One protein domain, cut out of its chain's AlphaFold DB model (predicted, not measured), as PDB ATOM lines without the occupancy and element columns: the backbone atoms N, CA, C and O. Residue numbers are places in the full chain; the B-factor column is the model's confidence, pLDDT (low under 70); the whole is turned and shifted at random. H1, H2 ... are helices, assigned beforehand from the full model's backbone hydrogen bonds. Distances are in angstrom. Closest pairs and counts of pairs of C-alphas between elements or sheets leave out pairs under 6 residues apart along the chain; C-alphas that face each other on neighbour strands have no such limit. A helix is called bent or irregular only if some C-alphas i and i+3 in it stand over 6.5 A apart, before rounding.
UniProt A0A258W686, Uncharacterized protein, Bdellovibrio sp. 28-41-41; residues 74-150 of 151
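Overview. This is residues 74 to 150 of the 151 residues of an uncharacterized protein of Bdellovibrio sp. 28-41-41 (UniProt A0A258W686). A long bent helix, H2, and H3 make a helical hairpin in which H3 folds back through the middle; arm H2a crosses H3 on one side, H4 crosses it on the other, and short H1 packs on H2a. Arm H2b makes one end of the long axis. The 77 printed residues hold four named helices, H1 to H4 in chain order, and no named strand: all helix. The whole is only just compact, close to loose, with a radius of gyration of the C-alphas of 13.6 A, and elongated, spanning 40 by 25 by 15 A.

Arrangement. H1, residues 74 to 77, only just touches H2a, residues 82 to 92, with 3 pairs of C-alphas within 8 A, the closest Gln 74 and Cys 85 at 7.1 A. H3, residues 113 to 131, touches H2a with residues 120 to 128 alone, opposite ways at a steep tilt of 61 degrees; the closest C-alphas, Ser 92 and Asn 123, are 5.3 A apart. H2b, residues 95 to 106, and H3 form a hairpin at a shallow tilt of 23 degrees, with the C-alphas of Cys 96 and Cys 119 closest at 5.8 A. H4, residues 138 to 148, touches H3, only just about perpendicular at 71 degrees; the closest C-alphas, Lys 122 and Ile 147, are 5.6 A apart. H2a and H4 are apart. Every O i to N i+4 pair is within hydrogen-bond range in H2a and H4, 7 of 8 in H2b and 13 of 15 in H3; H1 is too short for one.

Along the chain. H1 begins at C-alpha 74 (1.561, 14.288, 89.022). H2, residues 82 to 106, was assigned as one helix by its hydrogen bonds but is bent: C-alphas 92 and 95 are 6.9 A apart, and arms H2a, 15.2 A, and H2b, 17.6 A, stand at 41 degrees. H3, 25.6 A, has a kink of 46 degrees near residue 125 and is irregular, with C-alphas 127 and 130 8.1 A apart. H4, 15.2 A, ends at C-alpha 148 (-5.133, 3.769, 80.657).

Size, cuts and confidence. The C-alphas farthest apart, Lys 105 and Ala 136, are 40.8 A apart. The printed part has no cut and no long link. Confidence is under 70 at residues 108, 110 to 113 and 149 to 150.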
ATOM      1  N   GLN A  74       2.178  13.192  89.740       80.31
ATOM      2  CA  GLN A  74       1.561  14.288  89.022       80.31
ATOM      3  C   GLN A  74       2.583  15.403  88.724       80.31
ATOM      4  O   GLN A  74       2.615  15.914  87.612       80.31
ATOM      5  N   ILE A  75       3.497  15.732  89.646       80.31
ATOM      6  CA  ILE A  75       4.598  16.682  89.375       80.31
ATOM      7  C   ILE A  75       5.801  16.013  88.687       80.31
ATOM      8  O   ILE A  75       6.503  16.645  87.891       80.31
ATOM      9  N   GLU A  76       6.071  14.739  88.973       81.88
ATOM     10  CA  GLU A  76       7.180  13.993  88.353       81.88
ATOM     11  C   GLU A  76       6.946  13.762  86.852       81.88
ATOM     12  O   GLU A  76       7.871  13.932  86.052       81.88
ATOM     13  N   CYS A  77       5.713  13.421  86.473       84.25
ATOM     14  CA  CYS A  77       5.341  12.989  85.125       84.25
ATOM     15  C   CYS A  77       4.625  14.065  84.298       84.25
ATOM     16  O   CYS A  77       4.402  13.856  83.109       84.25
ATOM     17  N   TYR A  78       4.321  15.232  84.877       85.56
ATOM     18  CA  TYR A  78       3.795  16.382  84.135       85.56
ATOM     19  C   TYR A  78       4.623  17.645  84.395       85.56
ATOM     20  O   TYR A  78       5.280  17.812  85.427       85.56
ATOM     21  N   ASN A  79       4.636  18.558  83.431       87.75
ATOM     22  CA  ASN A  79       5.291  19.855  83.540       87.75
ATOM     23  C   ASN A  79       4.337  20.901  84.139       87.75
ATOM     24  O   ASN A  79       3.876  21.802  83.444       87.75
ATOM     25  N   LEU A  80       4.001  20.744  85.421       84.44
ATOM     26  CA  LEU A  80       3.040  21.594  86.128       84.44
ATOM     27  C   LEU A  80       3.657  22.177  87.403       84.44
ATOM     28  O   LEU A  80       4.473  21.526  88.060       84.44
ATOM     29  N   SER A  81       3.243  23.393  87.766       85.06
ATOM     30  CA  SER A  81       3.453  23.918  89.117       85.06
ATOM     31  C   SER A  81       2.507  23.227  90.104       85.06
ATOM     32  O   SER A  81       1.472  22.681  89.714       85.06
ATOM     33  N   GLU A  82       2.848  23.265  91.392       82.12
ATOM     34  CA  GLU A  82       2.027  22.679  92.460       82.12
ATOM     35  C   GLU A  82       0.609  23.267  92.490       82.12
ATOM     36  O   GLU A  82      -0.362  22.518  92.570       82.12
ATOM     37  N   GLU A  83       0.472  24.583  92.300       81.75
ATOM     38  CA  GLU A  83      -0.826  25.266  92.235       81.75
ATOM     39  C   GLU A  83      -1.680  24.799  91.047       81.75
ATOM     40  O   GLU A  83      -2.851  24.450  91.215       81.75
ATOM     41  N   THR A  84      -1.096  24.736  89.846       84.19
ATOM     42  CA  THR A  84      -1.813  24.305  88.635       84.19
ATOM     43  C   THR A  84      -2.204  22.837  88.726       84.19
ATOM     44  O   THR A  84      -3.310  22.461  88.337       84.19
ATOM     45  N   CYS A  85      -1.321  22.008  89.280       84.69
ATOM     46  CA  CYS A  85      -1.613  20.609  89.531       84.69
ATOM     47  C   CYS A  85      -2.776  20.465  90.523       84.69
ATOM     48  O   CYS A  85      -3.739  19.766  90.216       84.69
ATOM     49  N   MET A  86      -2.739  21.149  91.676       85.81
ATOM     50  CA  MET A  86      -3.803  21.053  92.684       85.81
ATOM     51  C   MET A  86      -5.152  21.516  92.132       85.81
ATOM     52  O   MET A  86      -6.173  20.873  92.378       85.81
ATOM     53  N   SER A  87      -5.156  22.602  91.356       84.75
ATOM     54  CA  SER A  87      -6.359  23.123  90.704       84.75
ATOM     55  C   SER A  87      -6.958  22.103  89.733       84.75
ATOM     56  O   SER A  87      -8.141  21.767  89.823       84.75
ATOM     57  N   ALA A  88      -6.132  21.525  88.859       85.56
ATOM     58  CA  ALA A  88      -6.583  20.533  87.888       85.56
ATOM     59  C   ALA A  88      -7.010  19.211  88.536       85.56
ATOM     60  O   ALA A  88      -7.991  18.603  88.107       85.56
ATOM     61  N   TRP A  89      -6.326  18.784  89.600       85.94
ATOM     62  CA  TRP A  89      -6.701  17.601  90.372       85.94
ATOM     63  C   TRP A  89      -8.065  17.784  91.038       85.94
ATOM     64  O   TRP A  89      -8.943  16.935  90.897       85.94
ATOM     65  N   THR A  90      -8.281  18.933  91.683       84.25
ATOM     66  CA  THR A  90      -9.561  19.272  92.323       84.25
ATOM     67  C   THR A  90     -10.686  19.362  91.293       84.25
ATOM     68  O   THR A  90     -11.754  18.788  91.493       84.25
ATOM     69  N   SER A  91     -10.431  19.995  90.142       84.94
ATOM     70  CA  SER A  91     -11.398  20.063  89.037       84.94
ATOM     71  C   SER A  91     -11.741  18.689  88.455       84.94
ATOM     72  O   SER A  91     -12.834  18.513  87.928       84.94
ATOM     73  N   SER A  92     -10.825  17.723  88.534       85.06
ATOM     74  CA  SER A  92     -11.023  16.359  88.030       85.06
ATOM     75  C   SER A  92     -11.818  15.470  88.999       85.06
ATOM     76  O   SER A  92     -12.289  14.404  88.597       85.06
ATOM     77  N   GLY A  93     -11.974  15.914  90.256       81.25
ATOM     78  CA  GLY A  93     -12.649  15.220  91.355       81.25
ATOM     79  C   GLY A  93     -14.170  15.144  91.246       81.25
ATOM     80  O   GLY A  93     -14.740  14.082  91.499       81.25
ATOM     81  N   GLY A  94     -14.819  16.240  90.839       79.12
ATOM     82  CA  GLY A  94     -16.277  16.401  90.938       79.12
ATOM     83  C   GLY A  94     -17.074  15.269  90.281       79.12
ATOM     84  O   GLY A  94     -17.847  14.580  90.943       79.12
ATOM     85  N   ASP A  95     -16.804  14.987  89.004       79.81
ATOM     86  CA  ASP A  95     -17.516  13.947  88.244       79.81
ATOM     87  C   ASP A  95     -17.284  12.524  88.792       79.81
ATOM     88  O   ASP A  95     -18.098  11.615  88.590       79.81
ATOM     89  N   CYS A  96     -16.156  12.299  89.468       82.94
ATOM     90  CA  CYS A  96     -15.794  10.999  90.026       82.94
ATOM     91  C   CYS A  96     -16.520  10.711  91.340       82.94
ATOM     92  O   CYS A  96     -16.919   9.565  91.576       82.94
ATOM     93  N   GLU A  97     -16.740  11.732  92.168       81.06
ATOM     94  CA  GLU A  97     -17.517  11.610  93.402       81.06
ATOM     95  C   GLU A  97     -18.990  11.301  93.115       81.06
ATOM     96  O   GLU A  97     -19.563  10.416  93.755       81.06
ATOM     97  N   ASP A  98     -19.574  11.922  92.087       83.38
ATOM     98  CA  ASP A  98     -20.952  11.651  91.662       83.38
ATOM     99  C   ASP A  98     -21.132  10.209  91.163       83.38
ATOM    100  O   ASP A  98     -22.080   9.506  91.542       83.38
ATOM    101  N   ARG A  99     -20.179   9.712  90.363       80.19
ATOM    102  CA  ARG A  99     -20.155   8.304  89.925       80.19
ATOM    103  C   ARG A  99     -20.016   7.355  91.106       80.19
ATOM    104  O   ARG A  99     -20.705   6.334  91.167       80.19
ATOM    105  N   LEU A 100     -19.153   7.690  92.060       81.69
ATOM    106  CA  LEU A 100     -18.965   6.891  93.261       81.69
ATOM    107  C   LEU A 100     -20.232   6.870  94.128       81.69
ATOM    108  O   LEU A 100     -20.597   5.815  94.650       81.69
ATOM    109  N   ALA A 101     -20.935   7.997  94.250       82.19
ATOM    110  CA  ALA A 101     -22.201   8.085  94.967       82.19
ATOM    111  C   ALA A 101     -23.274   7.187  94.330       82.19
ATOM    112  O   ALA A 101     -23.996   6.490  95.049       82.19
ATOM    113  N   ALA A 102     -23.345   7.129  92.997       82.69
ATOM    114  CA  ALA A 102     -24.235   6.212  92.285       82.69
ATOM    115  C   ALA A 102     -23.883   4.736  92.549       82.69
ATOM    116  O   ALA A 102     -24.772   3.930  92.828       82.69
ATOM    117  N   ILE A 103     -22.593   4.383  92.541       80.25
ATOM    118  CA  ILE A 103     -22.128   3.015  92.824       80.25
ATOM    119  C   ILE A 103     -22.424   2.624  94.274       80.25
ATOM    120  O   ILE A 103     -22.936   1.530  94.508       80.25
ATOM    121  N   ARG A 104     -22.173   3.509  95.247       78.88
ATOM    122  CA  ARG A 104     -22.446   3.251  96.675       78.88
ATOM    123  C   ARG A 104     -23.918   2.961  96.951       78.88
ATOM    124  O   ARG A 104     -24.202   2.119  97.798       78.88
ATOM    125  N   LYS A 105     -24.846   3.597  96.224       80.00
ATOM    126  CA  LYS A 105     -26.289   3.308  96.338       80.00
ATOM    127  C   LYS A 105     -26.635   1.868  95.951       80.00
ATOM    128  O   LYS A 105     -27.574   1.309  96.501       80.00
ATOM    129  N   VAL A 106     -25.881   1.269  95.029       80.62
ATOM    130  CA  VAL A 106     -26.114  -0.099  94.535       80.62
ATOM    131  C   VAL A 106     -25.244  -1.128  95.271       80.62
ATOM    132  O   VAL A 106     -25.662  -2.267  95.468       80.62
ATOM    133  N   ARG A 107     -24.027  -0.749  95.679       71.25
ATOM    134  CA  ARG A 107     -23.030  -1.612  96.332       71.25
ATOM    135  C   ARG A 107     -22.332  -0.866  97.477       71.25
ATOM    136  O   ARG A 107     -21.238  -0.334  97.286       71.25
ATOM    137  N   PRO A 108     -22.924  -0.847  98.682       67.25
ATOM    138  CA  PRO A 108     -22.372  -0.111  99.821       67.25
ATOM    139  C   PRO A 108     -21.042  -0.684 100.343       67.25
ATOM    140  O   PRO A 108     -20.276   0.037 100.971       67.25
ATOM    141  N   SER A 109     -20.734  -1.953 100.056       72.06
ATOM    142  CA  SER A 109     -19.490  -2.638 100.448       72.06
ATOM    143  C   SER A 109     -18.338  -2.499  99.440       72.06
ATOM    144  O   SER A 109     -17.310  -3.160  99.580       72.06
ATOM    145  N   PHE A 110     -18.488  -1.672  98.402       68.38
ATOM    146  CA  PHE A 110     -17.451  -1.483  97.390       68.38
ATOM    147  C   PHE A 110     -16.267  -0.665  97.936       68.38
ATOM    148  O   PHE A 110     -16.457   0.406  98.509       68.38
ATOM    149  N   LEU A 111     -15.037  -1.149  97.733       66.44
ATOM    150  CA  LEU A 111     -13.812  -0.434  98.109       66.44
ATOM    151  C   LEU A 111     -13.631   0.800  97.215       66.44
ATOM    152  O   LEU A 111     -13.363   0.679  96.021       66.44
ATOM    153  N   THR A 112     -13.791   1.994  97.790       67.12
ATOM    154  CA  THR A 112     -13.929   3.230  97.006       67.12
ATOM    155  C   THR A 112     -12.634   3.976  96.699       67.12
ATOM    156  O   THR A 112     -12.639   4.761  95.758       67.12
ATOM    157  N   GLY A 113     -11.550   3.746  97.452       66.88
ATOM    158  CA  GLY A 113     -10.290   4.503  97.308       66.88
ATOM    159  C   GLY A 113      -9.685   4.377  95.909       66.88
ATOM    160  O   GLY A 113      -9.690   5.331  95.139       66.88
ATOM    161  N   ASN A 114      -9.340   3.147  95.514       72.06
ATOM    162  CA  ASN A 114      -8.738   2.861  94.205       72.06
ATOM    163  C   ASN A 114      -9.615   3.320  93.018       72.06
ATOM    164  O   ASN A 114      -9.110   3.755  91.987       72.06
ATOM    165  N   PHE A 115     -10.946   3.249  93.150       76.50
ATOM    166  CA  PHE A 115     -11.847   3.735  92.103       76.50
ATOM    167  C   PHE A 115     -11.774   5.254  91.947       76.50
ATOM    168  O   PHE A 115     -11.669   5.744  90.823       76.50
ATOM    169  N   LEU A 116     -11.830   5.987  93.062       78.81
ATOM    170  CA  LEU A 116     -11.792   7.442  93.047       78.81
ATOM    171  C   LEU A 116     -10.440   7.930  92.511       78.81
ATOM    172  O   LEU A 116     -10.421   8.721  91.576       78.81
ATOM    173  N   GLU A 117      -9.328   7.393  93.016       76.88
ATOM    174  CA  GLU A 117      -7.980   7.770  92.572       76.88
ATOM    175  C   GLU A 117      -7.783   7.517  91.070       76.88
ATOM    176  O   GLU A 117      -7.315   8.395  90.347       76.88
ATOM    177  N   THR A 118      -8.216   6.355  90.570       78.44
ATOM    178  CA  THR A 118      -8.115   6.029  89.138       78.44
ATOM    179  C   THR A 118      -8.986   6.959  88.291       78.44
ATOM    180  O   THR A 118      -8.548   7.446  87.250       78.44
ATOM    181  N   CYS A 119     -10.220   7.225  88.729       83.06
ATOM    182  CA  CYS A 119     -11.139   8.103  88.012       83.06
ATOM    183  C   CYS A 119     -10.591   9.535  87.927       83.06
ATOM    184  O   CYS A 119     -10.548  10.118  86.840       83.06
ATOM    185  N   ILE A 120     -10.114  10.073  89.053       85.50
ATOM    186  CA  ILE A 120      -9.522  11.411  89.114       85.50
ATOM    187  C   ILE A 120      -8.251  11.454  88.273       85.50
ATOM    188  O   ILE A 120      -8.100  12.364  87.466       85.50
ATOM    189  N   GLY A 121      -7.380  10.445  88.386       85.44
ATOM    190  CA  GLY A 121      -6.163  10.327  87.587       85.44
ATOM    191  C   GLY A 121      -6.432  10.331  86.081       85.44
ATOM    192  O   GLY A 121      -5.714  10.996  85.340       85.44
ATOM    193  N   LYS A 122      -7.506   9.674  85.625       86.50
ATOM    194  CA  LYS A 122      -7.921   9.656  84.211       86.50
ATOM    195  C   LYS A 122      -8.452  11.001  83.728       86.50
ATOM    196  O   LYS A 122      -8.080  11.461  82.651       86.50
ATOM    197  N   ASN A 123      -9.304  11.647  84.519       88.00
ATOM    198  CA  ASN A 123      -9.813  12.980  84.192       88.00
ATOM    199  C   ASN A 123      -8.688  14.026  84.193       88.00
ATOM    200  O   ASN A 123      -8.595  14.842  83.272       88.00
ATOM    201  N   PHE A 124      -7.795  13.934  85.177       88.00
ATOM    202  CA  PHE A 124      -6.610  14.768  85.283       88.00
ATOM    203  C   PHE A 124      -5.727  14.594  84.056       88.00
ATOM    204  O   PHE A 124      -5.411  15.577  83.387       88.00
ATOM    205  N   ASP A 125      -5.401  13.350  83.709       87.88
ATOM    206  CA  ASP A 125      -4.597  13.048  82.537       87.88
ATOM    207  C   ASP A 125      -5.236  13.569  81.248       87.88
ATOM    208  O   ASP A 125      -4.562  14.221  80.461       87.88
ATOM    209  N   LYS A 126      -6.548  13.401  81.068       87.19
ATOM    210  CA  LYS A 126      -7.261  13.943  79.907       87.19
ATOM    211  C   LYS A 126      -7.139  15.468  79.801       87.19
ATOM    212  O   LYS A 126      -7.018  15.990  78.696       87.19
ATOM    213  N   SER A 127      -7.165  16.182  80.927       85.75
ATOM    214  CA  SER A 127      -7.011  17.644  80.954       85.75
ATOM    215  C   SER A 127      -5.560  18.109  80.777       85.75
ATOM    216  O   SER A 127      -5.315  19.166  80.198       85.75
ATOM    217  N   MET A 128      -4.595  17.306  81.233       87.31
ATOM    218  CA  MET A 128      -3.171  17.648  81.282       87.31
ATOM    219  C   MET A 128      -2.307  16.823  80.327       87.31
ATOM    220  O   MET A 128      -1.082  16.877  80.417       87.31
ATOM    221  N   HIS A 129      -2.915  16.107  79.382       87.19
ATOM    222  CA  HIS A 129      -2.241  15.179  78.472       87.19
ATOM    223  C   HIS A 129      -1.067  15.837  77.738       87.19
ATOM    224  O   HIS A 129       0.030  15.296  77.674       87.19
ATOM    225  N   TYR A 130      -1.266  17.068  77.264       85.88
ATOM    226  CA  TYR A 130      -0.241  17.836  76.552       85.88
ATOM    227  C   TYR A 130       0.907  18.334  77.441       85.88
ATOM    228  O   TYR A 130       1.933  18.767  76.927       85.88
ATOM    229  N   ASN A 131       0.749  18.272  78.765       86.25
ATOM    230  CA  ASN A 131       1.773  18.640  79.738       86.25
ATOM    231  C   ASN A 131       2.573  17.430  80.236       86.25
ATOM    232  O   ASN A 131       3.405  17.597  81.130       86.25
ATOM    233  N   ARG A 132       2.334  16.219  79.714       87.00
ATOM    234  CA  ARG A 132       3.123  15.035  80.067       87.00
ATOM    235  C   ARG A 132       4.605  15.272  79.755       87.00
ATOM    236  O   ARG A 132       4.973  15.847  78.733       87.00
ATOM    237  N   LYS A 133       5.475  14.823  80.657       83.94
ATOM    238  CA  LYS A 133       6.935  14.821  80.497       83.94
ATOM    239  C   LYS A 133       7.490  13.472  80.933       83.94
ATOM    240  O   LYS A 133       6.841  12.737  81.670       83.94
ATOM    241  N   ASN A 134       8.724  13.169  80.531       73.12
ATOM    242  CA  ASN A 134       9.422  11.950  80.956       73.12
ATOM    243  C   ASN A 134       8.637  10.655  80.654       73.12
ATOM    244  O   ASN A 134       8.747   9.670  81.381       73.12
ATOM    245  N   GLU A 135       7.876  10.626  79.554       74.62
ATOM    246  CA  GLU A 135       7.073   9.462  79.140       74.62
ATOM    247  C   GLU A 135       7.913   8.205  78.862       74.62
ATOM    248  O   GLU A 135       7.393   7.096  78.817       74.62
ATOM    249  N   ALA A 136       9.228   8.360  78.690       72.00
ATOM    250  CA  ALA A 136      10.166   7.255  78.523       72.00
ATOM    251  C   ALA A 136      10.661   6.657  79.856       72.00
ATOM    252  O   ALA A 136      11.311   5.614  79.859       72.00
ATOM    253  N   THR A 137      10.401   7.301  80.997       78.12
ATOM    254  CA  THR A 137      10.850   6.806  82.302       78.12
ATOM    255  C   THR A 137       9.913   5.708  82.799       78.12
ATOM    256  O   THR A 137       8.697   5.886  82.828       78.12
ATOM    257  N   ALA A 138      10.477   4.585  83.257       75.62
ATOM    258  CA  ALA A 138       9.710   3.427  83.726       75.62
ATOM    259  C   ALA A 138       8.668   3.774  84.812       75.62
ATOM    260  O   ALA A 138       7.585   3.184  84.848       75.62
ATOM    261  N   SER A 139       8.959   4.759  85.673       75.81
ATOM    262  CA  SER A 139       8.027   5.245  86.697       75.81
ATOM    263  C   SER A 139       6.779   5.897  86.096       75.81
ATOM    264  O   SER A 139       5.666   5.556  86.498       75.81
ATOM    265  N   CYS A 140       6.950   6.792  85.121       76.88
ATOM    266  CA  CYS A 140       5.853   7.495  84.459       76.88
ATOM    267  C   CYS A 140       5.092   6.595  83.485       76.88
ATOM    268  O   CYS A 140       3.868   6.652  83.447       76.88
ATOM    269  N   GLN A 141       5.773   5.678  82.792       78.56
ATOM    270  CA  GLN A 141       5.108   4.657  81.975       78.56
ATOM    271  C   GLN A 141       4.170   3.782  82.802       78.56
ATOM    272  O   GLN A 141       3.021   3.584  82.421       78.56
ATOM    273  N   THR A 142       4.634   3.304  83.958       80.56
ATOM    274  CA  THR A 142       3.801   2.495  84.860       80.56
ATOM    275  C   THR A 142       2.603   3.294  85.377       80.56
ATOM    276  O   THR A 142       1.509   2.752  85.520       80.56
ATOM    277  N   TYR A 143       2.796   4.585  85.656       80.62
ATOM    278  CA  TYR A 143       1.727   5.483  86.086       80.62
ATOM    279  C   TYR A 143       0.669   5.686  84.988       80.62
ATOM    280  O   TYR A 143      -0.509   5.450  85.244       80.62
ATOM    281  N   PHE A 144       1.072   6.022  83.757       83.56
ATOM    282  CA  PHE A 144       0.136   6.199  82.639       83.56
ATOM    283  C   PHE A 144      -0.578   4.895  82.270       83.56
ATOM    284  O   PHE A 144      -1.792   4.888  82.107       83.56
ATOM    285  N   GLN A 145       0.132   3.762  82.262       82.62
ATOM    286  CA  GLN A 145      -0.485   2.454  82.026       82.62
ATOM    287  C   GLN A 145      -1.565   2.119  83.059       82.62
ATOM    288  O   GLN A 145      -2.603   1.580  82.690       82.62
ATOM    289  N   LYS A 146      -1.361   2.449  84.342       78.81
ATOM    290  CA  LYS A 146      -2.386   2.236  85.379       78.81
ATOM    291  C   LYS A 146      -3.656   3.049  85.129       78.81
ATOM    292  O   LYS A 146      -4.738   2.572  85.464       78.81
ATOM    293  N   ILE A 147      -3.520   4.246  84.564       80.81
ATOM    294  CA  ILE A 147      -4.643   5.127  84.230       80.81
ATOM    295  C   ILE A 147      -5.363   4.639  82.964       80.81
ATOM    296  O   ILE A 147      -6.593   4.638  82.923       80.81
ATOM    297  N   ASP A 148      -4.608   4.172  81.966       73.94
ATOM    298  CA  ASP A 148      -5.133   3.769  80.657       73.94
ATOM    299  C   ASP A 148      -5.741   2.349  80.643       73.94
ATOM    300  O   ASP A 148      -6.657   2.081  79.874       73.94
ATOM    301  N   GLN A 149      -5.274   1.416  81.485       62.16
ATOM    302  CA  GLN A 149      -5.644  -0.014  81.404       62.16
ATOM    303  C   GLN A 149      -7.023  -0.402  81.970       62.16
ATOM    304  O   GLN A 149      -7.373  -1.582  81.928       62.16
ATOM    305  N   ARG A 150      -7.810   0.522  82.528       52.75
ATOM    306  CA  ARG A 150      -9.124   0.202  83.127       52.75
ATOM    307  C   ARG A 150     -10.274   0.875  82.380       52.75
ATOM    308  O   ARG A 150     -10.894   1.802  82.904       52.75
TER     309      ARG A 150